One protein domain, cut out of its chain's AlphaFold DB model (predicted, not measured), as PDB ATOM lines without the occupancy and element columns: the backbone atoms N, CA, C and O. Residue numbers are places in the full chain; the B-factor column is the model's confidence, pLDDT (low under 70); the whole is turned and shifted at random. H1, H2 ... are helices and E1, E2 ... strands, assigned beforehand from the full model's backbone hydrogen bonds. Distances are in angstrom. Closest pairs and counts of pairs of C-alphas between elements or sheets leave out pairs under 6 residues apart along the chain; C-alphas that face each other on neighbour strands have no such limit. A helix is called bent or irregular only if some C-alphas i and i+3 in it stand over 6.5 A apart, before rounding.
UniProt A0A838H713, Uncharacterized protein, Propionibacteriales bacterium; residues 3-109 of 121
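AT A GLANCE: This is residues 3 to 109 of the 121 residues of an uncharacterized protein of Propionibacteriales bacterium (UniProt A0A838H713). Two lobes make the model: in one, the long helix H3 packs on a small ladder of two antiparallel strands, E1 and E2, with the short H4 folded back by the end of H3, and the other holds the short helices H1 and H2. The links from E1 to H1 and from H2 to E2 bridge the lobes. The printed part has 107 residues, with two named strands and four named helices in the order E1, H1, H2, E2, H3, H4. It is mostly helix, with 47 residues in named elements. The whole is loose, with a radius of gyration of the C-alphas of 16.8 A and spans of 45 by 33 by 19 A.

HOW THE PARTS SIT: E1, residues 3 to 5, is antiparallel to E2, residues 60 to 63, at 164 degrees; N 4 and O 61 are within hydrogen-bond range at 2.9 A. The closest C-alphas of E1 and H3, residues 79 to 98, are those of Tyr 3 and Leu 88, 6.3 A apart. H1, residues 32 to 39, and H2, residues 47 to 54, only just touch, with 3 pairs of C-alphas within 8 A, the closest Leu 37 and Phe 50 at 5.8 A; they run opposite ways at a steep tilt of 65 degrees. H3 touches H4, residues 102 to 105, with residues 93 to 97 alone; C-alphas 96 and 104 are closest, at 4.9 A. H2 and H3 are apart. Every O i to N i+4 pair is within hydrogen-bond range in H1 and H2, and 14 of 16 in H3; H4 is too short for such a pair.

IN THESE COORDINATES: E1 begins at C-alpha 3 (61.828, 204.433, 191.407). H1 and H2 are 10.4 A and 10.5 A long, and E2 is 10.4 A. H3, 28.9 A long, has a kink of 27 degrees near residue 86 and is irregular, with C-alphas 80 and 83 7.7 A apart. H4 ends at C-alpha 105 (72.808, 207.877, 176.372).

THE WHOLE: The C-alphas of Arg 43 and Gly 98 are farthest apart, at 47.3 A. The printed part has no cut. The links E1 to H1 and E2 to H3 are long. Residues 19 to 22 have pLDDT under 70.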
ATOM      1  N   TYR A   3      60.546 204.982 191.833       98.75
ATOM      2  CA  TYR A   3      61.828 204.433 191.407       98.75
ATOM      3  C   TYR A   3      62.837 205.568 191.239       98.75
ATOM      4  O   TYR A   3      62.534 206.582 190.610       98.75
ATOM      5  N   VAL A   4      64.032 205.387 191.796       98.31
ATOM      6  CA  VAL A   4      65.143 206.338 191.725       98.31
ATOM      7  C   VAL A   4      66.366 205.616 191.183       98.31
ATOM      8  O   VAL A   4      66.687 204.500 191.598       98.31
ATOM      9  N   ARG A   5      67.071 206.272 190.258       97.81
ATOM     10  CA  ARG A   5      68.328 205.784 189.693       97.81
ATOM     11  C   ARG A   5      69.463 206.717 190.079       97.81
ATOM     12  O   ARG A   5      69.496 207.870 189.654       97.81
ATOM     13  N   ASN A   6      70.414 206.197 190.842       96.94
ATOM     14  CA  ASN A   6      71.639 206.895 191.191       96.94
ATOM     15  C   ASN A   6      72.766 206.467 190.245       96.94
ATOM     16  O   ASN A   6      73.278 205.349 190.304       96.94
ATOM     17  N   PHE A   7      73.182 207.379 189.372       96.19
ATOM     18  CA  PHE A   7      74.259 207.129 188.415       96.19
ATOM     19  C   PHE A   7      75.662 207.148 189.045       96.19
ATOM     20  O   PHE A   7      76.620 206.625 188.463       96.19
ATOM     21  N   PHE A   8      75.786 207.691 190.259       95.62
ATOM     22  CA  PHE A   8      77.046 207.863 190.973       95.62
ATOM     23  C   PHE A   8      76.942 207.406 192.442       95.62
ATOM     24  O   PHE A   8      77.185 208.202 193.347       95.62
ATOM     25  N   PRO A   9      76.681 206.112 192.720       95.69
ATOM     26  CA  PRO A   9      76.529 205.589 194.088       95.69
ATOM     27  C   PRO A   9      77.793 205.698 194.954       95.69
ATOM     28  O   PRO A   9      77.745 205.512 196.165       95.69
ATOM     29  N   GLY A  10      78.941 206.002 194.342       93.69
ATOM     30  CA  GLY A  10      80.181 206.281 195.064       93.69
ATOM     31  C   GLY A  10      80.262 207.689 195.667       93.69
ATOM     32  O   GLY A  10      81.108 207.895 196.537       93.69
ATOM     33  N   ARG A  11      79.418 208.636 195.227       91.44
ATOM     34  CA  ARG A  11      79.388 210.023 195.719       91.44
ATOM     35  C   ARG A  11      78.521 210.126 196.978       91.44
ATOM     36  O   ARG A  11      77.535 209.402 197.119       91.44
ATOM     37  N   TRP A  12      78.904 211.013 197.892       91.12
ATOM     38  CA  TRP A  12      78.121 211.302 199.090       91.12
ATOM     39  C   TRP A  12      76.895 212.162 198.741       91.12
ATOM     40  O   TRP A  12      77.037 213.099 197.957       91.12
ATOM     41  N   PRO A  13      75.698 211.851 199.276       85.00
ATOM     42  CA  PRO A  13      74.477 212.591 198.955       85.00
ATOM     43  C   PRO A  13      74.332 213.915 199.724       85.00
ATOM     44  O   PRO A  13      73.508 214.730 199.327       85.00
ATOM     45  N   GLY A  14      75.092 214.121 200.807       80.62
ATOM     46  CA  GLY A  14      75.007 215.312 201.660       80.62
ATOM     47  C   GLY A  14      76.305 215.554 202.426       80.62
ATOM     48  O   GLY A  14      76.380 215.267 203.618       80.62
ATOM     49  N   GLY A  15      77.325 216.056 201.727       79.06
ATOM     50  CA  GLY A  15      78.656 216.299 202.273       79.06
ATOM     51  C   GLY A  15      79.455 215.014 202.474       79.06
ATOM     52  O   GLY A  15      78.935 213.985 202.901       79.06
ATOM     53  N   ASP A  16      80.742 215.066 202.161       84.06
ATOM     54  CA  ASP A  16      81.663 213.992 202.521       84.06
ATOM     55  C   ASP A  16      82.019 214.132 204.020       84.06
ATOM     56  O   ASP A  16      82.396 215.231 204.440       84.06
ATOM     57  N   PRO A  17      81.857 213.080 204.854       84.00
ATOM     58  CA  PRO A  17      82.218 213.122 206.272       84.00
ATOM     59  C   PRO A  17      83.690 213.474 206.506       84.00
ATOM     60  O   PRO A  17      84.010 214.007 207.566       84.00
ATOM     61  N   ASP A  18      84.556 213.217 205.521       79.44
ATOM     62  CA  ASP A  18      85.996 213.471 205.585       79.44
ATOM     63  C   ASP A  18      86.409 214.775 204.863       79.44
ATOM     64  O   ASP A  18      87.603 215.071 204.744       79.44
ATOM     65  N   PHE A  19      85.458 215.574 204.353       69.44
ATOM     66  CA  PHE A  19      85.776 216.821 203.649       69.44
ATOM     67  C   PHE A  19      86.325 217.889 204.602       69.44
ATOM     68  O   PHE A  19      85.806 218.090 205.695       69.44
ATOM     69  N   SER A  20      87.350 218.632 204.168       57.62
ATOM     70  CA  SER A  20      88.114 219.564 205.014       57.62
ATOM     71  C   SER A  20      87.415 220.902 205.323       57.62
ATOM     72  O   SER A  20      88.084 221.933 205.443       57.62
ATOM     73  N   THR A  21      86.087 220.930 205.414       56.31
ATOM     74  CA  THR A  21      85.359 222.066 205.993       56.31
ATOM     75  C   THR A  21      85.226 221.886 207.505       56.31
ATOM     76  O   THR A  21      85.628 220.881 208.084       56.31
ATOM     77  N   THR A  22      84.733 222.917 208.182       63.44
ATOM     78  CA  THR A  22      84.720 223.033 209.644       63.44
ATOM     79  C   THR A  22      83.843 222.004 210.377       63.44
ATOM     80  O   THR A  22      83.911 221.969 211.605       63.44
ATOM     81  N   GLU A  23      83.037 221.179 209.687       75.94
ATOM     82  CA  GLU A  23      82.068 220.253 210.304       75.94
ATOM     83  C   GLU A  23      81.809 218.970 209.478       75.94
ATOM     84  O   GLU A  23      81.720 219.016 208.252       75.94
ATOM     85  N   GLU A  24      81.614 217.829 210.162       86.44
ATOM     86  CA  GLU A  24      81.235 216.529 209.566       86.44
ATOM     87  C   GLU A  24      79.904 216.647 208.788       86.44
ATOM     88  O   GLU A  24      78.935 217.238 209.286       86.44
ATOM     89  N   PHE A  25      79.839 216.077 207.576       88.81
ATOM     90  CA  PHE A  25      78.701 216.207 206.646       88.81
ATOM     91  C   PHE A  25      78.323 217.675 206.382       88.81
ATOM     92  O   PHE A  25      77.209 218.104 206.686       88.81
ATOM     93  N   GLY A  26      79.272 218.466 205.875       86.38
ATOM     94  CA  GLY A  26      79.142 219.924 205.741       86.38
ATOM     95  C   GLY A  26      77.939 220.422 204.926       86.38
ATOM     96  O   GLY A  26      77.443 221.503 205.219       86.38
ATOM     97  N   ASP A  27      77.426 219.629 203.978       86.62
ATOM     98  CA  ASP A  27      76.242 219.999 203.177       86.62
ATOM     99  C   ASP A  27      74.907 219.614 203.843       86.62
ATOM    100  O   ASP A  27      73.837 219.816 203.272       86.62
ATOM    101  N   ILE A  28      74.946 219.025 205.042       88.94
ATOM    102  CA  ILE A  28      73.770 218.900 205.906       88.94
ATOM    103  C   ILE A  28      73.784 220.107 206.837       88.94
ATOM    104  O   ILE A  28      74.651 220.181 207.713       88.94
ATOM    105  N   ASP A  29      72.823 221.015 206.669       89.12
ATOM    106  CA  ASP A  29      72.729 222.239 207.469       89.12
ATOM    107  C   ASP A  29      72.843 221.957 208.975       89.12
ATOM    108  O   ASP A  29      72.241 221.024 209.525       89.12
ATOM    109  N   SER A  30      73.633 222.785 209.658       88.94
ATOM    110  CA  SER A  30      73.820 222.686 211.102       88.94
ATOM    111  C   SER A  30      72.504 222.967 211.831       88.94
ATOM    112  O   SER A  30      71.732 223.859 211.482       88.94
ATOM    113  N   GLY A  31      72.236 222.201 212.887       91.62
ATOM    114  CA  GLY A  31      71.014 222.343 213.666       91.62
ATOM    115  C   GLY A  31      70.905 221.302 214.776       91.62
ATOM    116  O   GLY A  31      71.627 220.302 214.754       91.62
ATOM    117  N   PRO A  32      69.982 221.494 215.736       95.69
ATOM    118  CA  PRO A  32      69.880 220.640 216.919       95.69
ATOM    119  C   PRO A  32      69.659 219.163 216.566       95.69
ATOM    120  O   PRO A  32      70.210 218.284 217.222       95.69
ATOM    121  N   THR A  33      68.920 218.865 215.492       94.00
ATOM    122  CA  THR A  33      68.715 217.485 215.027       94.00
ATOM    123  C   THR A  33      70.002 216.847 214.507       94.00
ATOM    124  O   THR A  33      70.285 215.704 214.862       94.00
ATOM    125  N   LYS A  34      70.806 217.570 213.711       92.50
ATOM    126  CA  LYS A  34      72.112 217.084 213.234       92.50
ATOM    127  C   LYS A  34      73.049 216.839 214.419       92.50
ATOM    128  O   LYS A  34      73.651 215.772 214.503       92.50
ATOM    129  N   THR A  35      73.103 217.775 215.368       94.50
ATOM    130  CA  THR A  35      73.901 217.644 216.596       94.50
ATOM    131  C   THR A  35      73.521 216.393 217.389       94.50
ATOM    132  O   THR A  35      74.397 215.604 217.737       94.50
ATOM    133  N   GLU A  36      72.227 216.165 217.625       96.12
ATOM    134  CA  GLU A  36      71.749 214.979 218.343       96.12
ATOM    135  C   GLU A  36      72.047 213.679 217.588       96.12
ATOM    136  O   GLU A  36      72.478 212.705 218.206       96.12
ATOM    137  N   LEU A  37      71.861 213.644 216.263       94.81
ATOM    138  CA  LEU A  37      72.173 212.465 215.450       94.81
ATOM    139  C   LEU A  37      73.662 212.110 215.520       94.81
ATOM    140  O   LEU A  37      73.988 210.949 215.763       94.81
ATOM    141  N   LEU A  38      74.554 213.093 215.364       93.19
ATOM    142  CA  LEU A  38      76.004 212.881 215.408       93.19
ATOM    143  C   LEU A  38      76.476 212.444 216.798       93.19
ATOM    144  O   LEU A  38      77.166 211.431 216.922       93.19
ATOM    145  N   ALA A  39      76.051 213.149 217.852       95.75
ATOM    146  CA  ALA A  39      76.448 212.853 219.231       95.75
ATOM    147  C   ALA A  39      75.999 211.458 219.697       95.75
ATOM    148  O   ALA A  39      76.621 210.852 220.571       95.75
ATOM    149  N   ASN A  40      74.924 210.929 219.107       97.25
ATOM    150  CA  ASN A  40      74.304 209.681 219.527       97.25
ATOM    151  C   ASN A  40      74.371 208.565 218.474       97.25
ATOM    152  O   ASN A  40      73.734 207.535 218.682       97.25
ATOM    153  N   ARG A  41      75.126 208.713 217.379       95.06
ATOM    154  CA  ARG A  41      75.079 207.829 216.192       95.06
ATOM    155  C   ARG A  41      75.234 206.325 216.453       95.06
ATOM    156  O   ARG A  41      74.706 205.514 215.702       95.06
ATOM    157  N   SER A  42      75.906 205.933 217.535       96.50
ATOM    158  CA  SER A  42      76.076 204.527 217.938       96.50
ATOM    159  C   SER A  42      74.982 203.995 218.877       96.50
ATOM    160  O   SER A  42      74.939 202.801 219.173       96.50
ATOM    161  N   ARG A  43      74.081 204.851 219.374       97.50
ATOM    162  CA  ARG A  43      73.003 204.451 220.288       97.50
ATOM    163  C   ARG A  43      71.867 203.778 219.507       97.50
ATOM    164  O   ARG A  43      71.479 204.281 218.451       97.50
ATOM    165  N   PRO A  44      71.221 202.729 220.056       97.06
ATOM    166  CA  PRO A  44      70.200 201.957 219.336       97.06
ATOM    167  C   PRO A  44      69.041 202.772 218.743       97.06
ATOM    168  O   PRO A  44      68.508 202.413 217.698       97.06
ATOM    169  N   LYS A  45      68.649 203.885 219.380       96.12
ATOM    170  CA  LYS A  45      67.566 204.753 218.883       96.12
ATOM    171  C   LYS A  45      67.980 205.666 217.721       96.12
ATOM    172  O   LYS A  45      67.110 206.154 217.010       96.12
ATOM    173  N   PHE A  46      69.277 205.903 217.544       96.88
ATOM    174  CA  PHE A  46      69.821 206.904 216.625       96.88
ATOM    175  C   PHE A  46      70.557 206.281 215.440       96.88
ATOM    176  O   PHE A  46      70.615 206.911 214.393       96.88
ATOM    177  N   VAL A  47      71.035 205.038 215.561       96.81
ATOM    178  CA  VAL A  47      71.789 204.352 214.498       96.81
ATOM    179  C   VAL A  47      71.031 204.311 213.169       96.81
ATOM    180  O   VAL A  47      71.570 204.694 212.137       96.81
ATOM    181  N   ARG A  48      69.746 203.930 213.179       96.00
ATOM    182  CA  ARG A  48      68.944 203.874 211.948       96.00
ATOM    183  C   ARG A  48      68.681 205.270 211.361       96.00
ATOM    184  O   ARG A  48      68.934 205.436 210.174       96.00
ATOM    185  N   PRO A  49      68.187 206.265 212.125       95.12
ATOM    186  CA  PRO A  49      68.046 207.632 211.623       95.12
ATOM    187  C   PRO A  49      69.349 208.248 211.105       95.12
ATOM    188  O   PRO A  49      69.320 208.927 210.087       95.12
ATOM    189  N   PHE A  50      70.476 207.981 211.772       95.19
ATOM    190  CA  PHE A  50      71.796 208.431 211.339       95.19
ATOM    191  C   PHE A  50      72.124 207.875 209.951       95.19
ATOM    192  O   PHE A  50      72.247 208.651 209.012       95.19
ATOM    193  N   HIS A  51      72.107 206.549 209.779       94.44
ATOM    194  CA  HIS A  51      72.350 205.916 208.478       94.44
ATOM    195  C   HIS A  51      71.372 206.375 207.390       94.44
ATOM    196  O   HIS A  51      71.773 206.653 206.263       94.44
ATOM    197  N   LEU A  52      70.087 206.526 207.725       94.12
ATOM    198  CA  LEU A  52      69.097 207.062 206.791       94.12
ATOM    199  C   LEU A  52      69.402 208.496 206.349       94.12
ATOM    200  O   LEU A  52      69.002 208.853 205.244       94.12
ATOM    201  N   ALA A  53      70.058 209.306 207.179       92.50
ATOM    202  CA  ALA A  53      70.412 210.684 206.858       92.50
ATOM    203  C   ALA A  53      71.741 210.790 206.095       92.50
ATOM    204  O   ALA A  53      71.849 211.622 205.198       92.50
ATOM    205  N   THR A  54      72.729 209.954 206.424       92.44
ATOM    206  CA  THR A  54      74.126 210.188 206.027       92.44
ATOM    207  C   THR A  54      74.708 209.182 205.041       92.44
ATOM    208  O   THR A  54      75.692 209.494 204.375       92.44
ATOM    209  N   ASP A  55      74.156 207.971 204.933       94.12
ATOM    210  CA  ASP A  55      74.784 206.925 204.125       94.12
ATOM    211  C   ASP A  55      74.713 207.216 202.619       94.12
ATOM    212  O   ASP A  55      73.771 207.827 202.101       94.12
ATOM    213  N   LYS A  56      75.703 206.693 201.886       95.12
ATOM    214  CA  LYS A  56      75.666 206.667 200.420       95.12
ATOM    215  C   LYS A  56      74.435 205.914 199.930       95.12
ATOM    216  O   LYS A  56      74.058 204.872 200.468       95.12
ATOM    217  N   ARG A  57      73.840 206.417 198.850       95.62
ATOM    218  CA  ARG A  57      72.667 205.797 198.226       95.62
ATOM    219  C   ARG A  57      73.093 204.737 197.209       95.62
ATOM    220  O   ARG A  57      74.034 204.982 196.447       95.62
ATOM    221  N   PRO A  58      72.417 203.577 197.155       97.19
ATOM    222  CA  PRO A  58      72.711 202.541 196.171       97.19
ATOM    223  C   PRO A  58      72.378 203.016 194.751       97.19
ATOM    224  O   PRO A  58      71.765 204.061 194.558       97.19
ATOM    225  N   ALA A  59      72.773 202.232 193.746       97.56
ATOM    226  CA  ALA A  59      72.533 202.563 192.337       97.56
ATOM    227  C   ALA A  59      71.037 202.632 191.969       97.56
ATOM    228  O   ALA A  59      70.657 203.366 191.057       97.56
ATOM    229  N   GLU A  60      70.199 201.869 192.669       98.38
ATOM    230  CA  GLU A  60      68.756 201.809 192.453       98.38
ATOM    231  C   GLU A  60      68.018 201.844 193.791       98.38
ATOM    232  O   GLU A  60      68.386 201.149 194.746       98.38
ATOM    233  N   GLU A  61      66.935 202.613 193.832       98.62
ATOM    234  CA  GLU A  61      65.998 202.643 194.948       98.62
ATOM    235  C   GLU A  61      64.566 202.459 194.435       98.62
ATOM    236  O   GLU A  61      64.183 203.007 193.401       98.62
ATOM    237  N   LEU A  62      63.778 201.647 195.139       98.88
ATOM    238  CA  LEU A  62      62.383 201.360 194.812       98.88
ATOM    239  C   LEU A  62      61.553 201.416 196.090       98.88
ATOM    240  O   LEU A  62      61.871 200.716 197.048       98.88
ATOM    241  N   TYR A  63      60.464 202.175 196.079       98.75
ATOM    242  CA  TYR A  63      59.590 202.333 197.237       98.75
ATOM    243  C   TYR A  63      58.131 202.101 196.871       98.75
ATOM    244  O   TYR A  63      57.627 202.619 195.864       98.75
ATOM    245  N   ASP A  64      57.433 201.347 197.713       98.44
ATOM    246  CA  ASP A  64      55.978 201.336 197.714       98.44
ATOM    247  C   ASP A  64      55.488 202.559 198.490       98.44
ATOM    248  O   ASP A  64      55.370 202.537 199.706       98.44
ATOM    249  N   THR A  65      55.192 203.635 197.772       98.00
ATOM    250  CA  THR A  65      54.737 204.908 198.349       98.00
ATOM    251  C   THR A  65      53.400 204.819 199.093       98.00
ATOM    252  O   THR A  65      53.039 205.760 199.793       98.00
ATOM    253  N   VAL A  66      52.624 203.744 198.903       98.06
ATOM    254  CA  VAL A  66      51.361 203.529 199.626       98.06
ATOM    255  C   VAL A  66      51.639 202.842 200.958       98.06
ATOM    256  O   VAL A  66      51.144 203.290 201.990       98.06
ATOM    257  N   ALA A  67      52.443 201.775 200.944       98.12
ATOM    258  CA  ALA A  67      52.803 201.036 202.154       98.12
ATOM    259  C   ALA A  67      53.858 201.759 203.015       98.12
ATOM    260  O   ALA A  67      53.864 201.619 204.236       98.12
ATOM    261  N   ASP A  68      54.728 202.547 202.385       98.12
ATOM    262  CA  ASP A  68      55.797 203.334 202.996       98.12
ATOM    263  C   ASP A  68      55.772 204.780 202.457       98.12
ATOM    264  O   ASP A  68      56.561 205.144 201.581       98.12
ATOM    265  N   PRO A  69      54.879 205.641 202.985       97.81
ATOM    266  CA  PRO A  69      54.762 207.038 202.556       97.81
ATOM    267  C   PRO A  69      56.030 207.876 202.774       97.81
ATOM    268  O   PRO A  69      56.149 208.973 202.231       97.81
ATOM    269  N   HIS A  70      56.964 207.386 203.594       97.31
ATOM    270  CA  HIS A  70      58.210 208.069 203.929       97.31
ATOM    271  C   HIS A  70      59.410 207.560 203.123       97.31
ATOM    272  O   HIS A  70      60.496 208.119 203.268       97.31
ATOM    273  N   ASN A  71      59.231 206.542 202.273       97.62
ATOM    274  CA  ASN A  71      60.280 205.963 201.428       97.62
ATOM    275  C   ASN A  71      61.544 205.574 202.225       97.62
ATOM    276  O   ASN A  71      62.673 205.860 201.827       97.62
ATOM    277  N   LEU A  72      61.366 204.950 203.389       96.69
ATOM    278  CA  LEU A  72      62.457 204.540 204.273       96.69
ATOM    279  C   LEU A  72      62.948 203.113 204.007       96.69
ATOM    280  O   LEU A  72      64.018 202.738 204.497       96.69
ATOM    281  N   THR A  73      62.189 202.303 203.268       97.56
ATOM    282  CA  THR A  73      62.519 200.907 202.971       97.56
ATOM    283  C   THR A  73      62.733 200.712 201.476       97.56
ATOM    284  O   THR A  73      61.789 200.550 200.710       97.56
ATOM    285  N   ASN A  74      64.002 200.676 201.060       98.19
ATOM    286  CA  ASN A  74      64.359 200.395 199.674       98.19
ATOM    287  C   ASN A  74      64.103 198.914 199.323       98.19
ATOM    288  O   ASN A  74      64.723 198.008 199.880       98.19
ATOM    289  N   LEU A  75      63.217 198.682 198.357       98.56
ATOM    290  CA  LEU A  75      62.800 197.375 197.854       98.56
ATOM    291  C   LEU A  75      63.541 196.944 196.579       98.56
ATOM    292  O   LEU A  75      63.285 195.851 196.078       98.56
ATOM    293  N   ALA A  76      64.469 197.748 196.050       98.12
ATOM    294  CA  ALA A  76      65.117 197.492 194.760       98.12
ATOM    295  C   ALA A  76      65.909 196.175 194.730       98.12
ATOM    296  O   ALA A  76      66.029 195.560 193.675       98.12
ATOM    297  N   GLY A  77      66.423 195.720 195.876       97.44
ATOM    298  CA  GLY A  77      67.118 194.435 196.007       97.44
ATOM    299  C   GLY A  77      66.202 193.221 196.216       97.44
ATOM    300  O   GLY A  77      66.694 192.097 196.232       97.44
ATOM    301  N   ASN A  78      64.891 193.414 196.396       97.88
ATOM    302  CA  ASN A  78      63.956 192.328 196.685       97.88
ATOM    303  C   ASN A  78      63.455 191.676 195.377       97.88
ATOM    304  O   ASN A  78      62.756 192.343 194.607       97.88
ATOM    305  N   PRO A  79      63.718 190.373 195.139       97.88
ATOM    306  CA  PRO A  79      63.294 189.682 193.917       97.88
ATOM    307  C   PRO A  79      61.785 189.731 193.656       97.88
ATOM    308  O   PRO A  79      61.366 189.764 192.501       97.88
ATOM    309  N   SER A  80      60.968 189.804 194.711       98.25
ATOM    310  CA  SER A  80      59.501 189.870 194.605       98.25
ATOM    311  C   SER A  80      59.012 191.144 193.907       98.25
ATOM    312  O   SER A  80      57.906 191.172 193.382       98.25
ATOM    313  N   HIS A  81      59.843 192.191 193.872       98.12
ATOM    314  CA  HIS A  81      59.537 193.478 193.246       98.12
ATOM    315  C   HIS A  81      60.341 193.713 191.955       98.12
ATOM    316  O   HIS A  81      60.336 194.817 191.409       98.12
ATOM    317  N   ALA A  82      61.031 192.689 191.435       98.00
ATOM    318  CA  ALA A  82      61.892 192.832 190.262       98.00
ATOM    319  C   ALA A  82      61.121 193.282 189.011       98.00
ATOM    320  O   ALA A  82      61.630 194.104 188.252       98.00
ATOM    321  N   GLN A  83      59.888 192.796 188.821       98.50
ATOM    322  CA  GLN A  83      59.064 193.164 187.669       98.50
ATOM    323  C   GLN A  83      58.750 194.666 187.651       98.50
ATOM    324  O   GLN A  83      59.057 195.336 186.667       98.50
ATOM    325  N   ILE A  84      58.208 195.205 188.750       98.50
ATOM    326  CA  ILE A  84      57.865 196.632 188.837       98.50
ATOM    327  C   ILE A  84      59.118 197.519 188.796       98.50
ATOM    328  O   ILE A  84      59.100 198.580 188.174       98.50
ATOM    329  N   ARG A  85      60.241 197.064 189.373       98.62
ATOM    330  CA  ARG A  85      61.538 197.747 189.244       98.62
ATOM    331  C   ARG A  85      61.941 197.887 187.777       98.62
ATOM    332  O   ARG A  85      62.260 198.984 187.336       98.62
ATOM    333  N   THR A  86      61.921 196.789 187.020       98.69
ATOM    334  CA  THR A  86      62.304 196.781 185.601       98.69
ATOM    335  C   THR A  86      61.361 197.630 184.752       98.69
ATOM    336  O   THR A  86      61.825 198.358 183.877       98.69
ATOM    337  N   GLU A  87      60.057 197.585 185.017       98.81
ATOM    338  CA  GLU A  87      59.070 198.416 184.324       98.81
ATOM    339  C   GLU A  87      59.362 199.913 184.503       98.81
ATOM    340  O   GLU A  87      59.494 200.645 183.520       98.81
ATOM    341  N   LEU A  88      59.552 200.362 185.748       98.81
ATOM    342  CA  LEU A  88      59.839 201.765 186.049       98.81
ATOM    343  C   LEU A  88      61.231 202.196 185.572       98.81
ATOM    344  O   LEU A  88      61.395 203.326 185.108       98.81
ATOM    345  N   ALA A  89      62.222 201.302 185.616       98.62
ATOM    346  CA  ALA A  89      63.546 201.561 185.060       98.62
ATOM    347  C   ALA A  89      63.491 201.800 183.544       98.62
ATOM    348  O   ALA A  89      64.115 202.743 183.050       98.62
ATOM    349  N   ASN A  90      62.709 200.999 182.815       98.75
ATOM    350  CA  ASN A  90      62.493 201.175 181.379       98.75
ATOM    351  C   ASN A  90      61.718 202.461 181.076       98.75
ATOM    352  O   ASN A  90      62.078 203.185 180.148       98.75
ATOM    353  N   LEU A  91      60.691 202.779 181.872       98.75
ATOM    354  CA  LEU A  91      59.942 204.029 181.748       98.75
ATOM    355  C   LEU A  91      60.865 205.247 181.901       98.75
ATOM    356  O   LEU A  91      60.862 206.129 181.040       98.75
ATOM    357  N   LEU A  92      61.704 205.267 182.943       98.56
ATOM    358  CA  LEU A  92      62.683 206.332 183.166       98.56
ATOM    359  C   LEU A  92      63.694 206.421 182.015       98.56
ATOM    360  O   LEU A  92      63.987 207.515 181.538       98.56
ATOM    361  N   GLN A  93      64.216 205.284 181.546       98.50
ATOM    362  CA  GLN A  93      65.168 205.235 180.434       98.50
ATOM    363  C   GLN A  93      64.576 205.805 179.143       98.50
ATOM    364  O   GLN A  93      65.212 206.631 178.491       98.50
ATOM    365  N   ASN A  94      63.357 205.401 178.791       98.62
ATOM    366  CA  ASN A  94      62.672 205.891 177.600       98.62
ATOM    367  C   ASN A  94      62.386 207.389 177.697       98.62
ATOM    368  O   ASN A  94      62.586 208.109 176.722       98.62
ATOM    369  N   TRP A  95      61.967 207.867 178.872       98.62
ATOM    370  CA  TRP A  95      61.758 209.291 179.103       98.62
ATOM    371  C   TRP A  95      63.055 210.092 178.936       98.62
ATOM    372  O   TRP A  95      63.057 211.049 178.170       98.62
ATOM    373  N   MET A  96      64.164 209.664 179.555       98.50
ATOM    374  CA  MET A  96      65.475 210.318 179.408       98.50
ATOM    375  C   MET A  96      65.928 210.389 177.943       98.50
ATOM    376  O   MET A  96      66.439 211.415 177.504       98.50
ATOM    377  N   LEU A  97      65.734 209.315 177.170       98.44
ATOM    378  CA  LEU A  97      66.050 209.314 175.739       98.44
ATOM    379  C   LEU A  97      65.140 210.270 174.957       98.44
ATOM    380  O   LEU A  97      65.624 211.029 174.121       98.44
ATOM    381  N   GLY A  98      63.836 210.259 175.246       98.50
ATOM    382  CA  GLY A  98      62.845 211.108 174.583       98.50
ATOM    383  C   GLY A  98      63.003 212.602 174.876       98.50
ATOM    384  O   GLY A  98      62.611 213.425 174.053       98.50
ATOM    385  N   THR A  99      63.598 212.961 176.014       98.19
ATOM    386  CA  THR A  99      63.878 214.352 176.411       98.19
ATOM    387  C   THR A  99      65.323 214.780 176.165       98.19
ATOM    388  O   THR A  99      65.695 215.888 176.543       98.19
ATOM    389  N   ALA A 100      66.131 213.929 175.522       97.31
ATOM    390  CA  ALA A 100      67.554 214.158 175.284       97.31
ATOM    391  C   ALA A 100      68.360 214.455 176.568       97.31
ATOM    392  O   ALA A 100      69.334 215.210 176.534       97.31
ATOM    393  N   ASP A 101      67.992 213.837 177.696       96.69
ATOM    394  CA  ASP A 101      68.799 213.863 178.916       96.69
ATOM    395  C   ASP A 101      70.156 213.181 178.641       96.69
ATOM    396  O   ASP A 101      70.182 211.996 178.280       96.69
ATOM    397  N   PRO A 102      71.299 213.871 178.840       95.88
ATOM    398  CA  PRO A 102      72.626 213.294 178.622       95.88
ATOM    399  C   PRO A 102      72.886 211.982 179.379       95.88
ATOM    400  O   PRO A 102      73.667 211.148 178.915       95.88
ATOM    401  N   ARG A 103      72.218 211.749 180.518       96.00
ATOM    402  CA  ARG A 103      72.316 210.499 181.294       96.00
ATOM    403  C   ARG A 103      71.635 209.319 180.601       96.00
ATOM    404  O   ARG A 103      71.983 208.174 180.880       96.00
ATOM    405  N   GLY A 104      70.692 209.575 179.693       96.44
ATOM    406  CA  GLY A 104      69.992 208.544 178.930       96.44
ATOM    407  C   GLY A 104      70.911 207.785 177.972       96.44
ATOM    408  O   GLY A 104      70.802 206.566 177.865       96.44
ATOM    409  N   THR A 105      71.841 208.478 177.311       97.00
ATOM    410  CA  THR A 105      72.808 207.877 176.372       97.00
ATOM    411  C   THR A 105      74.185 207.665 176.995       97.00
ATOM    412  O   THR A 105      74.875 206.710 176.642       97.00
ATOM    413  N   SER A 106      74.575 208.511 177.953       96.56
ATOM    414  CA  SER A 106      75.838 208.413 178.683       96.56
ATOM    415  C   SER A 106      75.594 208.501 180.197       96.56
ATOM    416  O   SER A 106      75.763 209.561 180.803       96.56
ATOM    417  N   PRO A 107      75.218 207.385 180.852       94.38
ATOM    418  CA  PRO A 107      74.865 207.351 182.276       94.38
ATOM    419  C   PRO A 107      75.917 207.925 183.234       94.38
ATOM    420  O   PRO A 107      75.569 208.384 184.313       94.38
ATOM    421  N   ARG A 108      77.204 207.898 182.861       94.12
ATOM    422  CA  ARG A 108      78.322 208.431 183.662       94.12
ATOM    423  C   ARG A 108      78.933 209.703 183.069       94.12
ATOM    424  O   ARG A 108      80.108 209.980 183.295       94.12
ATOM    425  N   THR A 109      78.170 210.445 182.274       94.31
ATOM    426  CA  THR A 109      78.621 211.724 181.718       94.31
ATOM    427  C   THR A 109      79.042 212.702 182.819       94.31
ATOM    428  O   THR A 109      78.413 212.781 183.872       94.31
TER     429      THR A 109